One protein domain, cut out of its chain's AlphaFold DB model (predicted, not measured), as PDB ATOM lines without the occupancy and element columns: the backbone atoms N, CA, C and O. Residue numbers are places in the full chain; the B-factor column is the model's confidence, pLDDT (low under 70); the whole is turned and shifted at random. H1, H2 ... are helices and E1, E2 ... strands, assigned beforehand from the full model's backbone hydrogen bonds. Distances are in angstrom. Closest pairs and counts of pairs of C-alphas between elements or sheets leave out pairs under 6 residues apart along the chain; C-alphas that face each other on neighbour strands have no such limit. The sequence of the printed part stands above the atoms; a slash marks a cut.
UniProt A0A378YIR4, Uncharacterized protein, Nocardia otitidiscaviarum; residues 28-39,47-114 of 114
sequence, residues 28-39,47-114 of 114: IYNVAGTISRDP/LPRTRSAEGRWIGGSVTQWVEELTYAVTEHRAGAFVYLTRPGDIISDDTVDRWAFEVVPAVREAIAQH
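Overview. This is residues 28 to 39 and 47 to 114 of the 114 residues of an uncharacterized protein of Nocardia otitidiscaviarum (UniProt A0A378YIR4). Two helices, H1 and H2, pack together at a steep angle, with a small two-strand sheet by each half of H1: E1 and E4 near its residues 69 to 73, E2 and E3 near its residues 62 to 68. E1 runs on into E2 at 73 degrees, and residues 47 to 58 form a long loop with no named element. The printed part has 80 residues, in the order E1 E2 E3 H1 E4 H2; both sheets are parallel, and the class is mixed, helices and strands. It is compact, with a radius of gyration of the C-alphas of 12.3 A and spans of 36 by 29 by 27 A.

Along the chain. E1, residues 28 to 31, begins at C-alpha 28 (0.576, 11.124, 27.786). E4, residues 78 to 83, is 13.7 A long. E2 is residues 34 to 36 and E3 residues 59 to 61. H1, residues 62 to 76, measures 20.3 A. H2, residues 93 to 112, measures 27.6 A and ends at C-alpha 112 (-0.561, -7.154, 33.582).

Arrangement. E1 and E4 are parallel neighbours at 35 degrees, with N 29 and O 80 2.9 A apart, within hydrogen-bond range. E2 and E3 are parallel at 10 degrees, with N 36 and O 60 at 2.9 A. The closest C-alphas of H1 and E4, Ala 72 and Ala 78, are 5.5 A apart. Those of E2 and H2, Ile 35 and Thr 95, are 6.4 A apart. H1 and H2 touch, closest at the C-alphas of Val 66 and Val 107, 5.2 A, at a steep tilt of 46 degrees, the same way. E4 and H2 are near each other; E1 and H2 are apart. Every O i to N i+4 pair is within hydrogen-bond range in H1, and 13 of 16 in H2.

Size, cuts and confidence. The C-alphas farthest apart, of Gly 88 and Gln 113, are 37.6 A apart. Residues 40 to 46 are not printed; C-alphas 39 and 47 are 7.6 A apart across the cut. Of the links printed whole, none is long. Residues 39, 47 and 48 have pLDDT under 70.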
ATOM      1  N   ILE A  28       1.914  11.060  27.184       92.69
ATOM      2  CA  ILE A  28       0.576  11.124  27.786       92.69
ATOM      3  C   ILE A  28      -0.434  11.470  26.696       92.69
ATOM      4  O   ILE A  28      -0.285  12.482  26.010       92.69
ATOM      5  N   TYR A  29      -1.466  10.642  26.545       90.12
ATOM      6  CA  TYR A  29      -2.508  10.852  25.547       90.12
ATOM      7  C   TYR A  29      -3.767  11.451  26.157       90.12
ATOM      8  O   TYR A  29      -4.341  10.947  27.118       90.12
ATOM      9  N   ASN A  30      -4.229  12.510  25.514       91.75
ATOM     10  CA  ASN A  30      -5.508  13.141  25.773       91.75
ATOM     11  C   ASN A  30      -6.586  12.419  24.956       91.75
ATOM     12  O   ASN A  30      -6.580  12.481  23.723       91.75
ATOM     13  N   VAL A  31      -7.494  11.715  25.632       92.19
ATOM     14  CA  VAL A  31      -8.503  10.855  24.998       92.19
ATOM     15  C   VAL A  31      -9.906  11.393  25.240       92.19
ATOM     16  O   VAL A  31     -10.235  11.841  26.330       92.19
ATOM     17  N   ALA A  32     -10.748  11.351  24.209       90.94
ATOM     18  CA  ALA A  32     -12.122  11.831  24.283       90.94
ATOM     19  C   ALA A  32     -13.041  10.990  23.404       90.94
ATOM     20  O   ALA A  32     -12.728  10.717  22.242       90.94
ATOM     21  N   GLY A  33     -14.222  10.673  23.912       89.44
ATOM     22  CA  GLY A  33     -15.250   9.963  23.162       89.44
ATOM     23  C   GLY A  33     -16.251   9.304  24.091       89.44
ATOM     24  O   GLY A  33     -15.964   9.089  25.267       89.44
ATOM     25  N   THR A  34     -17.416   8.965  23.561       89.88
ATOM     26  CA  THR A  34     -18.458   8.306  24.349       89.88
ATOM     27  C   THR A  34     -17.953   6.968  24.884       89.88
ATOM     28  O   THR A  34     -17.339   6.191  24.148       89.88
ATOM     29  N   ILE A  35     -18.217   6.695  26.161       91.44
ATOM     30  CA  ILE A  35     -18.060   5.366  26.753       91.44
ATOM     31  C   ILE A  35     -19.464   4.810  26.935       91.44
ATOM     32  O   ILE A  35     -20.221   5.306  27.772       91.44
ATOM     33  N   SER A  36     -19.816   3.817  26.134       88.06
ATOM     34  CA  SER A  36     -21.099   3.125  26.214       88.06
ATOM     35  C   SER A  36     -20.935   1.802  26.955       88.06
ATOM     36  O   SER A  36     -19.857   1.212  26.954       88.06
ATOM     37  N   ARG A  37     -22.011   1.299  27.566       83.88
ATOM     38  CA  ARG A  37     -22.013  -0.079  28.073       83.88
ATOM     39  C   ARG A  37     -21.886  -1.061  26.908       83.88
ATOM     40  O   ARG A  37     -22.363  -0.775  25.805       83.88
ATOM     41  N   ASP A  38     -21.265  -2.206  27.165       77.12
ATOM     42  CA  ASP A  38     -21.241  -3.297  26.195       77.12
ATOM     43  C   ASP A  38     -22.678  -3.752  25.867       77.12
ATOM     44  O   ASP A  38     -23.551  -3.747  26.749       77.12
ATOM     45  N   PRO A  39     -22.965  -4.120  24.604       67.25
ATOM     46  CA  PRO A  39     -24.256  -4.687  24.245       67.25
ATOM     47  C   PRO A  39     -24.563  -5.924  25.098       67.25
ATOM     48  O   PRO A  39     -23.675  -6.704  25.442       67.25
ATOM     49  N   LEU A  47     -20.502  -1.987  18.939       60.00
ATOM     50  CA  LEU A  47     -21.149  -0.708  18.622       60.00
ATOM     51  C   LEU A  47     -20.696  -0.203  17.237       60.00
ATOM     52  O   LEU A  47     -19.497  -0.264  16.947       60.00
ATOM     53  N   PRO A  48     -21.607   0.314  16.382       65.62
ATOM     54  CA  PRO A  48     -21.394   0.278  14.934       65.62
ATOM     55  C   PRO A  48     -20.208   1.092  14.418       65.62
ATOM     56  O   PRO A  48     -19.755   0.836  13.305       65.62
ATOM     57  N   ARG A  49     -19.715   2.098  15.155       74.88
ATOM     58  CA  ARG A  49     -18.582   2.937  14.728       74.88
ATOM     59  C   ARG A  49     -17.814   3.493  15.922       74.88
ATOM     60  O   ARG A  49     -18.334   4.337  16.646       74.88
ATOM     61  N   THR A  50     -16.556   3.084  16.069       86.12
ATOM     62  CA  THR A  50     -15.609   3.695  17.022       86.12
ATOM     63  C   THR A  50     -14.801   4.840  16.420       86.12
ATOM     64  O   THR A  50     -14.137   5.603  17.129       86.12
ATOM     65  N   ARG A  51     -14.874   4.991  15.091       88.38
ATOM     66  CA  ARG A  51     -14.201   6.036  14.322       88.38
ATOM     67  C   ARG A  51     -15.187   6.872  13.504       88.38
ATOM     68  O   ARG A  51     -16.228   6.371  13.080       88.38
ATOM     69  N   SER A  52     -14.845   8.137  13.266       84.88
ATOM     70  CA  SER A  52     -15.494   8.971  12.251       84.88
ATOM     71  C   SER A  52     -15.120   8.503  10.838       84.88
ATOM     72  O   SER A  52     -14.288   7.608  10.674       84.88
ATOM     73  N   ALA A  53     -15.719   9.109   9.809       84.12
ATOM     74  CA  ALA A  53     -15.382   8.809   8.414       84.12
ATOM     75  C   ALA A  53     -13.904   9.103   8.091       84.12
ATOM     76  O   ALA A  53     -13.311   8.456   7.236       84.12
ATOM     77  N   GLU A  54     -13.293  10.024   8.834       84.00
ATOM     78  CA  GLU A  54     -11.892  10.434   8.733       84.00
ATOM     79  C   GLU A  54     -10.964   9.592   9.628       84.00
ATOM     80  O   GLU A  54      -9.829   9.980   9.887       84.00
ATOM     81  N   GLY A  55     -11.446   8.473  10.183       82.56
ATOM     82  CA  GLY A  55     -10.640   7.590  11.031       82.56
ATOM     83  C   GLY A  55     -10.388   8.117  12.449       82.56
ATOM     84  O   GLY A  55      -9.675   7.483  13.230       82.56
ATOM     85  N   ARG A  56     -10.993   9.244  12.846       83.62
ATOM     86  CA  ARG A  56     -10.807   9.817  14.187       83.62
ATOM     87  C   ARG A  56     -11.580   9.017  15.228       83.62
ATOM     88  O   ARG A  56     -12.753   8.736  15.028       83.62
ATOM     89  N   TRP A  57     -10.978   8.729  16.382       87.62
ATOM     90  CA  TRP A  57     -11.699   8.120  17.508       87.62
ATOM     91  C   TRP A  57     -12.893   8.974  17.953       87.62
ATOM     92  O   TRP A  57     -12.754  10.181  18.190       87.62
ATOM     93  N   ILE A  58     -14.068   8.351  18.056       88.81
ATOM     94  CA  ILE A  58     -15.304   9.008  18.507       88.81
ATOM     95  C   ILE A  58     -15.890   8.412  19.789       88.81
ATOM     96  O   ILE A  58     -16.706   9.076  20.425       88.81
ATOM     97  N   GLY A  59     -15.429   7.238  20.211       89.88
ATOM     98  CA  GLY A  59     -15.923   6.530  21.388       89.88
ATOM     99  C   GLY A  59     -16.103   5.046  21.099       89.88
ATOM    100  O   GLY A  59     -15.730   4.572  20.030       89.88
ATOM    101  N   GLY A  60     -16.688   4.320  22.038       91.81
ATOM    102  CA  GLY A  60     -16.891   2.883  21.926       91.81
ATOM    103  C   GLY A  60     -17.531   2.308  23.178       91.81
ATOM    104  O   GLY A  60     -17.863   3.034  24.122       91.81
ATOM    105  N   SER A  61     -17.713   0.995  23.172       92.38
ATOM    106  CA  SER A  61     -18.086   0.255  24.367       92.38
ATOM    107  C   SER A  61     -16.907   0.155  25.343       92.38
ATOM    108  O   SER A  61     -15.772   0.463  24.975       92.38
ATOM    109  N   VAL A  62     -17.155  -0.276  26.581       93.56
ATOM    110  CA  VAL A  62     -16.087  -0.508  27.569       93.56
ATOM    111  C   VAL A  62     -15.028  -1.454  27.007       93.56
ATOM    112  O   VAL A  62     -13.851  -1.101  27.021       93.56
ATOM    113  N   THR A  63     -15.435  -2.580  26.415       92.38
ATOM    114  CA  THR A  63     -14.498  -3.532  25.796       92.38
ATOM    115  C   THR A  63     -13.646  -2.873  24.703       92.38
ATOM    116  O   THR A  63     -12.424  -2.990  24.716       92.38
ATOM    117  N   GLN A  64     -14.258  -2.089  23.809       92.44
ATOM    118  CA  GLN A  64     -13.529  -1.397  22.735       92.44
ATOM    119  C   GLN A  64     -12.543  -0.343  23.267       92.44
ATOM    120  O   GLN A  64     -11.480  -0.134  22.683       92.44
ATOM    121  N   TRP A  65     -12.883   0.334  24.367       95.00
ATOM    122  CA  TRP A  65     -11.958   1.239  25.050       95.00
ATOM    123  C   TRP A  65     -10.780   0.484  25.670       95.00
ATOM    124  O   TRP A  65      -9.645   0.939  25.547       95.00
ATOM    125  N   VAL A  66     -11.030  -0.665  26.304       96.12
ATOM    126  CA  VAL A  66      -9.976  -1.491  26.909       96.12
ATOM    127  C   VAL A  66      -8.998  -1.991  25.850       96.12
ATOM    128  O   VAL A  66      -7.790  -1.830  26.023       96.12
ATOM    129  N   GLU A  67      -9.502  -2.524  24.736       93.62
ATOM    130  CA  GLU A  67      -8.682  -2.989  23.611       93.62
ATOM    131  C   GLU A  67      -7.799  -1.864  23.051       93.62
ATOM    132  O   GLU A  67      -6.580  -2.014  22.947       93.62
ATOM    133  N   GLU A  68      -8.397  -0.709  22.743       93.88
ATOM    134  CA  GLU A  68      -7.685   0.421  22.136       93.88
ATOM    135  C   GLU A  68      -6.590   0.980  23.060       93.88
ATOM    136  O   GLU A  68      -5.493   1.298  22.598       93.88
ATOM    137  N   LEU A  69      -6.869   1.113  24.363       95.88
ATOM    138  CA  LEU A  69      -5.903   1.649  25.324       95.88
ATOM    139  C   LEU A  69      -4.795   0.648  25.651       95.88
ATOM    140  O   LEU A  69      -3.639   1.054  25.768       95.88
ATOM    141  N   THR A  70      -5.123  -0.643  25.749       96.31
ATOM    142  CA  THR A  70      -4.126  -1.705  25.958       96.31
ATOM    143  C   THR A  70      -3.142  -1.730  24.795       96.31
ATOM    144  O   THR A  70      -1.937  -1.635  25.022       96.31
ATOM    145  N   TYR A  71      -3.650  -1.713  23.558       92.88
ATOM    146  CA  TYR A  71      -2.830  -1.629  22.348       92.88
ATOM    147  C   TYR A  71      -1.901  -0.405  22.351       92.88
ATOM    148  O   TYR A  71      -0.732  -0.491  21.981       92.88
ATOM    149  N   ALA A  72      -2.376   0.751  22.821       92.50
ATOM    150  CA  ALA A  72      -1.535   1.942  22.921       92.50
ATOM    151  C   ALA A  72      -0.383   1.796  23.923       92.50
ATOM    152  O   ALA A  72       0.702   2.342  23.707       92.50
ATOM    153  N   VAL A  73      -0.613   1.100  25.037       94.00
ATOM    154  CA  VAL A  73       0.437   0.854  26.028       94.00
ATOM    155  C   VAL A  73       1.448  -0.149  25.484       94.00
ATOM    156  O   VAL A  73       2.645   0.144  25.511       94.00
ATOM    157  N   THR A  74       0.987  -1.288  24.961       92.62
ATOM    158  CA  THR A  74       1.870  -2.386  24.537       92.62
ATOM    159  C   THR A  74       2.633  -2.052  23.258       92.62
ATOM    160  O   THR A  74       3.854  -2.188  23.226       92.62
ATOM    161  N   GLU A  75       1.951  -1.530  22.234       90.00
ATOM    162  CA  GLU A  75       2.554  -1.310  20.912       90.00
ATOM    163  C   GLU A  75       3.131   0.097  20.735       90.00
ATOM    164  O   GLU A  75       4.061   0.305  19.955       90.00
ATOM    165  N   HIS A  76       2.600   1.086  21.460       86.31
ATOM    166  CA  HIS A  76       2.972   2.496  21.281       86.31
ATOM    167  C   HIS A  76       3.608   3.145  22.509       86.31
ATOM    168  O   HIS A  76       3.918   4.340  22.471       86.31
ATOM    169  N   ARG A  77       3.859   2.372  23.576       88.06
ATOM    170  CA  ARG A  77       4.517   2.840  24.809       88.06
ATOM    171  C   ARG A  77       3.820   4.056  25.429       88.06
ATOM    172  O   ARG A  77       4.478   4.962  25.953       88.06
ATOM    173  N   ALA A  78       2.491   4.102  25.352       92.12
ATOM    174  CA  ALA A  78       1.706   5.113  26.047       92.12
ATOM    175  C   ALA A  78       1.989   5.047  27.557       92.12
ATOM    176  O   ALA A  78       1.885   3.988  28.170       92.12
ATOM    177  N   GLY A  79       2.358   6.182  28.153       92.62
ATOM    178  CA  GLY A  79       2.695   6.267  29.576       92.62
ATOM    179  C   GLY A  79       1.496   6.587  30.466       92.62
ATOM    180  O   GLY A  79       1.457   6.166  31.619       92.62
ATOM    181  N   ALA A  80       0.518   7.330  29.946       94.38
ATOM    182  CA  ALA A  80      -0.734   7.613  30.642       94.38
ATOM    183  C   ALA A  80      -1.823   8.091  29.674       94.38
ATOM    184  O   ALA A  80      -1.539   8.529  28.554       94.38
ATOM    185  N   PHE A  81      -3.064   8.077  30.160       96.00
ATOM    186  CA  PHE A  81      -4.221   8.633  29.469       96.00
ATOM    187  C   PHE A  81      -4.948   9.620  30.372       96.00
ATOM    188  O   PHE A  81      -5.183   9.341  31.548       96.00
ATOM    189  N   VAL A  82      -5.342  10.751  29.800       94.19
ATOM    190  CA  VAL A  82      -6.235  11.720  30.433       94.19
ATOM    191  C   VAL A  82      -7.530  11.725  29.643       94.19
ATOM    192  O   VAL A  82      -7.540  12.084  28.464       94.19
ATOM    193  N   TYR A  83      -8.620  11.312  30.286       93.56
ATOM    194  CA  TYR A  83      -9.946  11.426  29.696       93.56
ATOM    195  C   TYR A  83     -10.421  12.876  29.783       93.56
ATOM    196  O   TYR A  83     -10.418  13.472  30.860       93.56
ATOM    197  N   LEU A  84     -10.827  13.441  28.649       88.75
ATOM    198  CA  LEU A  84     -11.315  14.813  28.544       88.75
ATOM    199  C   LEU A  84     -12.659  14.873  27.826       88.75
ATOM    200  O   LEU A  84     -12.944  14.084  26.920       88.75
ATOM    201  N   THR A  85     -13.453  15.881  28.173       82.81
ATOM    202  CA  THR A  85     -14.582  16.312  27.352       82.81
ATOM    203  C   THR A  85     -14.149  17.263  26.264       82.81
ATOM    204  O   THR A  85     -13.242  18.082  26.433       82.81
ATOM    205  N   ARG A  86     -14.817  17.160  25.115       80.56
ATOM    206  CA  ARG A  86     -14.630  18.141  24.053       80.56
ATOM    207  C   ARG A  86     -15.262  19.464  24.491       80.56
ATOM    208  O   ARG A  86     -16.171  19.460  25.321       80.56
ATOM    209  N   PRO A  87     -14.808  20.598  23.937       80.31
ATOM    210  CA  PRO A  87     -15.443  21.881  24.207       80.31
ATOM    211  C   PRO A  87     -16.954  21.809  23.950       80.31
ATOM    212  O   PRO A  87     -17.372  21.455  22.850       80.31
ATOM    213  N   GLY A  88     -17.755  22.138  24.966       78.50
ATOM    214  CA  GLY A  88     -19.221  22.096  24.906       78.50
ATOM    215  C   GLY A  88     -19.869  20.807  25.427       78.50
ATOM    216  O   GLY A  88     -21.077  20.813  25.649       78.50
ATOM    217  N   ASP A  89     -19.098  19.747  25.689       79.75
ATOM    218  CA  ASP A  89     -19.615  18.510  26.283       79.75
ATOM    219  C   ASP A  89     -19.590  18.572  27.821       79.75
ATOM    220  O   ASP A  89     -18.660  19.109  28.430       79.75
ATOM    221  N   ILE A  90     -20.590  17.956  28.459       80.69
ATOM    222  CA  ILE A  90     -20.649  17.760  29.914       80.69
ATOM    223  C   ILE A  90     -20.189  16.335  30.233       80.69
ATOM    224  O   ILE A  90     -20.655  15.377  29.614       80.69
ATOM    225  N   ILE A  91     -19.296  16.183  31.216       83.88
ATOM    226  CA  ILE A  91     -18.971  14.868  31.779       83.88
ATOM    227  C   ILE A  91     -20.137  14.457  32.678       83.88
ATOM    228  O   ILE A  91     -20.390  15.112  33.685       83.88
ATOM    229  N   SER A  92     -20.843  13.386  32.319       88.94
ATOM    230  CA  SER A  92     -21.826  12.775  33.216       88.94
ATOM    231  C   SER A  92     -21.141  11.899  34.267       88.94
ATOM    232  O   SER A  92     -20.119  11.278  33.967       88.94
ATOM    233  N   ASP A  93     -21.746  11.774  35.451       91.69
ATOM    234  CA  ASP A  93     -21.291  10.848  36.503       91.69
ATOM    235  C   ASP A  93     -21.161   9.418  35.958       91.69
ATOM    236  O   ASP A  93     -20.125   8.785  36.106       91.69
ATOM    237  N   ASP A  94     -22.134   8.977  35.157       90.62
ATOM    238  CA  ASP A  94     -22.096   7.717  34.408       90.62
ATOM    239  C   ASP A  94     -20.816   7.507  33.577       90.62
ATOM    240  O   ASP A  94     -20.350   6.380  33.401       90.62
ATOM    241  N   THR A  95     -20.282   8.577  32.982       91.75
ATOM    242  CA  THR A  95     -19.054   8.516  32.178       91.75
ATOM    243  C   THR A  95     -17.829   8.425  33.077       91.75
ATOM    244  O   THR A  95     -16.924   7.646  32.774       91.75
ATOM    245  N   VAL A  96     -17.817   9.175  34.187       93.44
ATOM    246  CA  VAL A  96     -16.767   9.080  35.214       93.44
ATOM    247  C   VAL A  96     -16.725   7.674  35.792       93.44
ATOM    248  O   VAL A  96     -15.651   7.081  35.835       93.44
ATOM    249  N   ASP A  97     -17.878   7.119  36.154       95.25
ATOM    250  CA  ASP A  97     -17.986   5.794  36.754       95.25
ATOM    251  C   ASP A  97     -17.490   4.710  35.798       95.25
ATOM    252  O   ASP A  97     -16.651   3.889  36.167       95.25
ATOM    253  N   ARG A  98     -17.926   4.741  34.531       94.69
ATOM    254  CA  ARG A  98     -17.439   3.786  33.523       94.69
ATOM    255  C   ARG A  98     -15.940   3.922  33.288       94.69
ATOM    256  O   ARG A  98     -15.246   2.914  33.182       94.69
ATOM    257  N   TRP A  99     -15.417   5.143  33.210       95.94
ATOM    258  CA  TRP A  99     -13.981   5.356  33.054       95.94
ATOM    259  C   TRP A  99     -13.196   4.812  34.256       95.94
ATOM    260  O   TRP A  99     -12.276   4.013  34.085       95.94
ATOM    261  N   ALA A 100     -13.574   5.220  35.467       96.38
ATOM    262  CA  ALA A 100     -12.832   4.951  36.692       96.38
ATOM    263  C   ALA A 100     -12.956   3.502  37.175       96.38
ATOM    264  O   ALA A 100     -11.973   2.945  37.667       96.38
ATOM    265  N   PHE A 101     -14.138   2.898  37.040       97.38
ATOM    266  CA  PHE A 101     -14.449   1.599  37.638       97.38
ATOM    267  C   PHE A 101     -14.583   0.457  36.630       97.38
ATOM    268  O   PHE A 101     -14.460  -0.695  37.036       97.38
ATOM    269  N   GLU A 102     -14.793   0.738  35.341       96.56
ATOM    270  CA  GLU A 102     -14.897  -0.309  34.313       96.56
ATOM    271  C   GLU A 102     -13.655  -0.310  33.398       96.56
ATOM    272  O   GLU A 102     -12.927  -1.299  33.343       96.56
ATOM    273  N   VAL A 103     -13.344   0.811  32.738       97.12
ATOM    274  CA  VAL A 103     -12.252   0.892  31.746       97.12
ATOM    275  C   VAL A 103     -10.867   0.829  32.395       97.12
ATOM    276  O   VAL A 103     -10.051  -0.012  32.018       97.12
ATOM    277  N   VAL A 104     -10.566   1.711  33.356       97.38
ATOM    278  CA  VAL A 104      -9.220   1.804  33.952       97.38
ATOM    279  C   VAL A 104      -8.771   0.489  34.609       97.38
ATOM    280  O   VAL A 104      -7.630   0.085  34.363       97.38
ATOM    281  N   PRO A 105      -9.595  -0.202  35.422       98.06
ATOM    282  CA  PRO A 105      -9.201  -1.477  36.015       98.06
ATOM    283  C   PRO A 105      -8.980  -2.570  34.967       98.06
ATOM    284  O   PRO A 105      -7.963  -3.254  35.031       98.06
ATOM    285  N   ALA A 106      -9.861  -2.678  33.968       97.44
ATOM    286  CA  ALA A 106      -9.744  -3.687  32.917       97.44
ATOM    287  C   ALA A 106      -8.503  -3.477  32.030       97.44
ATOM    288  O   ALA A 106      -7.830  -4.440  31.679       97.44
ATOM    289  N   VAL A 107      -8.134  -2.225  31.730       97.62
ATOM    290  CA  VAL A 107      -6.869  -1.913  31.037       97.62
ATOM    291  C   VAL A 107      -5.664  -2.341  31.877       97.62
ATOM    292  O   VAL A 107      -4.736  -2.955  31.357       97.62
ATOM    293  N   ARG A 108      -5.664  -2.045  33.184       97.38
ATOM    294  CA  ARG A 108      -4.574  -2.461  34.085       97.38
ATOM    295  C   ARG A 108      -4.441  -3.978  34.152       97.38
ATOM    296  O   ARG A 108      -3.323  -4.480  34.140       97.38
ATOM    297  N   GLU A 109      -5.566  -4.682  34.228       97.81
ATOM    298  CA  GLU A 109      -5.603  -6.141  34.222       97.81
ATOM    299  C   GLU A 109      -5.061  -6.706  32.905       97.81
ATOM    300  O   GLU A 109      -4.188  -7.567  32.941       97.81
ATOM    301  N   ALA A 110      -5.510  -6.183  31.760       96.38
ATOM    302  CA  ALA A 110      -5.041  -6.622  30.449       96.38
ATOM    303  C   ALA A 110      -3.526  -6.418  30.288       96.38
ATOM    304  O   ALA A 110      -2.821  -7.344  29.904       96.38
ATOM    305  N   ILE A 111      -2.999  -5.245  30.660       95.75
ATOM    306  CA  ILE A 111      -1.556  -4.950  30.583       95.75
ATOM    307  C   ILE A 111      -0.739  -5.869  31.498       95.75
ATOM    308  O   ILE A 111       0.368  -6.246  31.138       95.75
ATOM    309  N   ALA A 112      -1.263  -6.251  32.667       94.44
ATOM    310  CA  ALA A 112      -0.561  -7.154  33.582       94.44
ATOM    311  C   ALA A 112      -0.443  -8.599  33.055       94.44
ATOM    312  O   ALA A 112       0.309  -9.389  33.626       94.44
ATOM    313  N   GLN A 113      -1.193  -8.953  32.008       88.31
ATOM    314  CA  GLN A 113      -1.158 -10.268  31.360       88.31
ATOM    315  C   GLN A 113      -0.220 -10.320  30.139       88.31
ATOM    316  O   GLN A 113      -0.036 -11.401  29.576       88.31
ATOM    317  N   HIS A 114       0.358  -9.183  29.735       70.38
ATOM    318  CA  HIS A 114       1.321  -9.053  28.636       70.38
ATOM    319  C   HIS A 114       2.766  -9.035  29.147       70.38
ATOM    320  O   HIS A 114       3.624  -9.630  28.454       70.38
TER     321      HIS A 114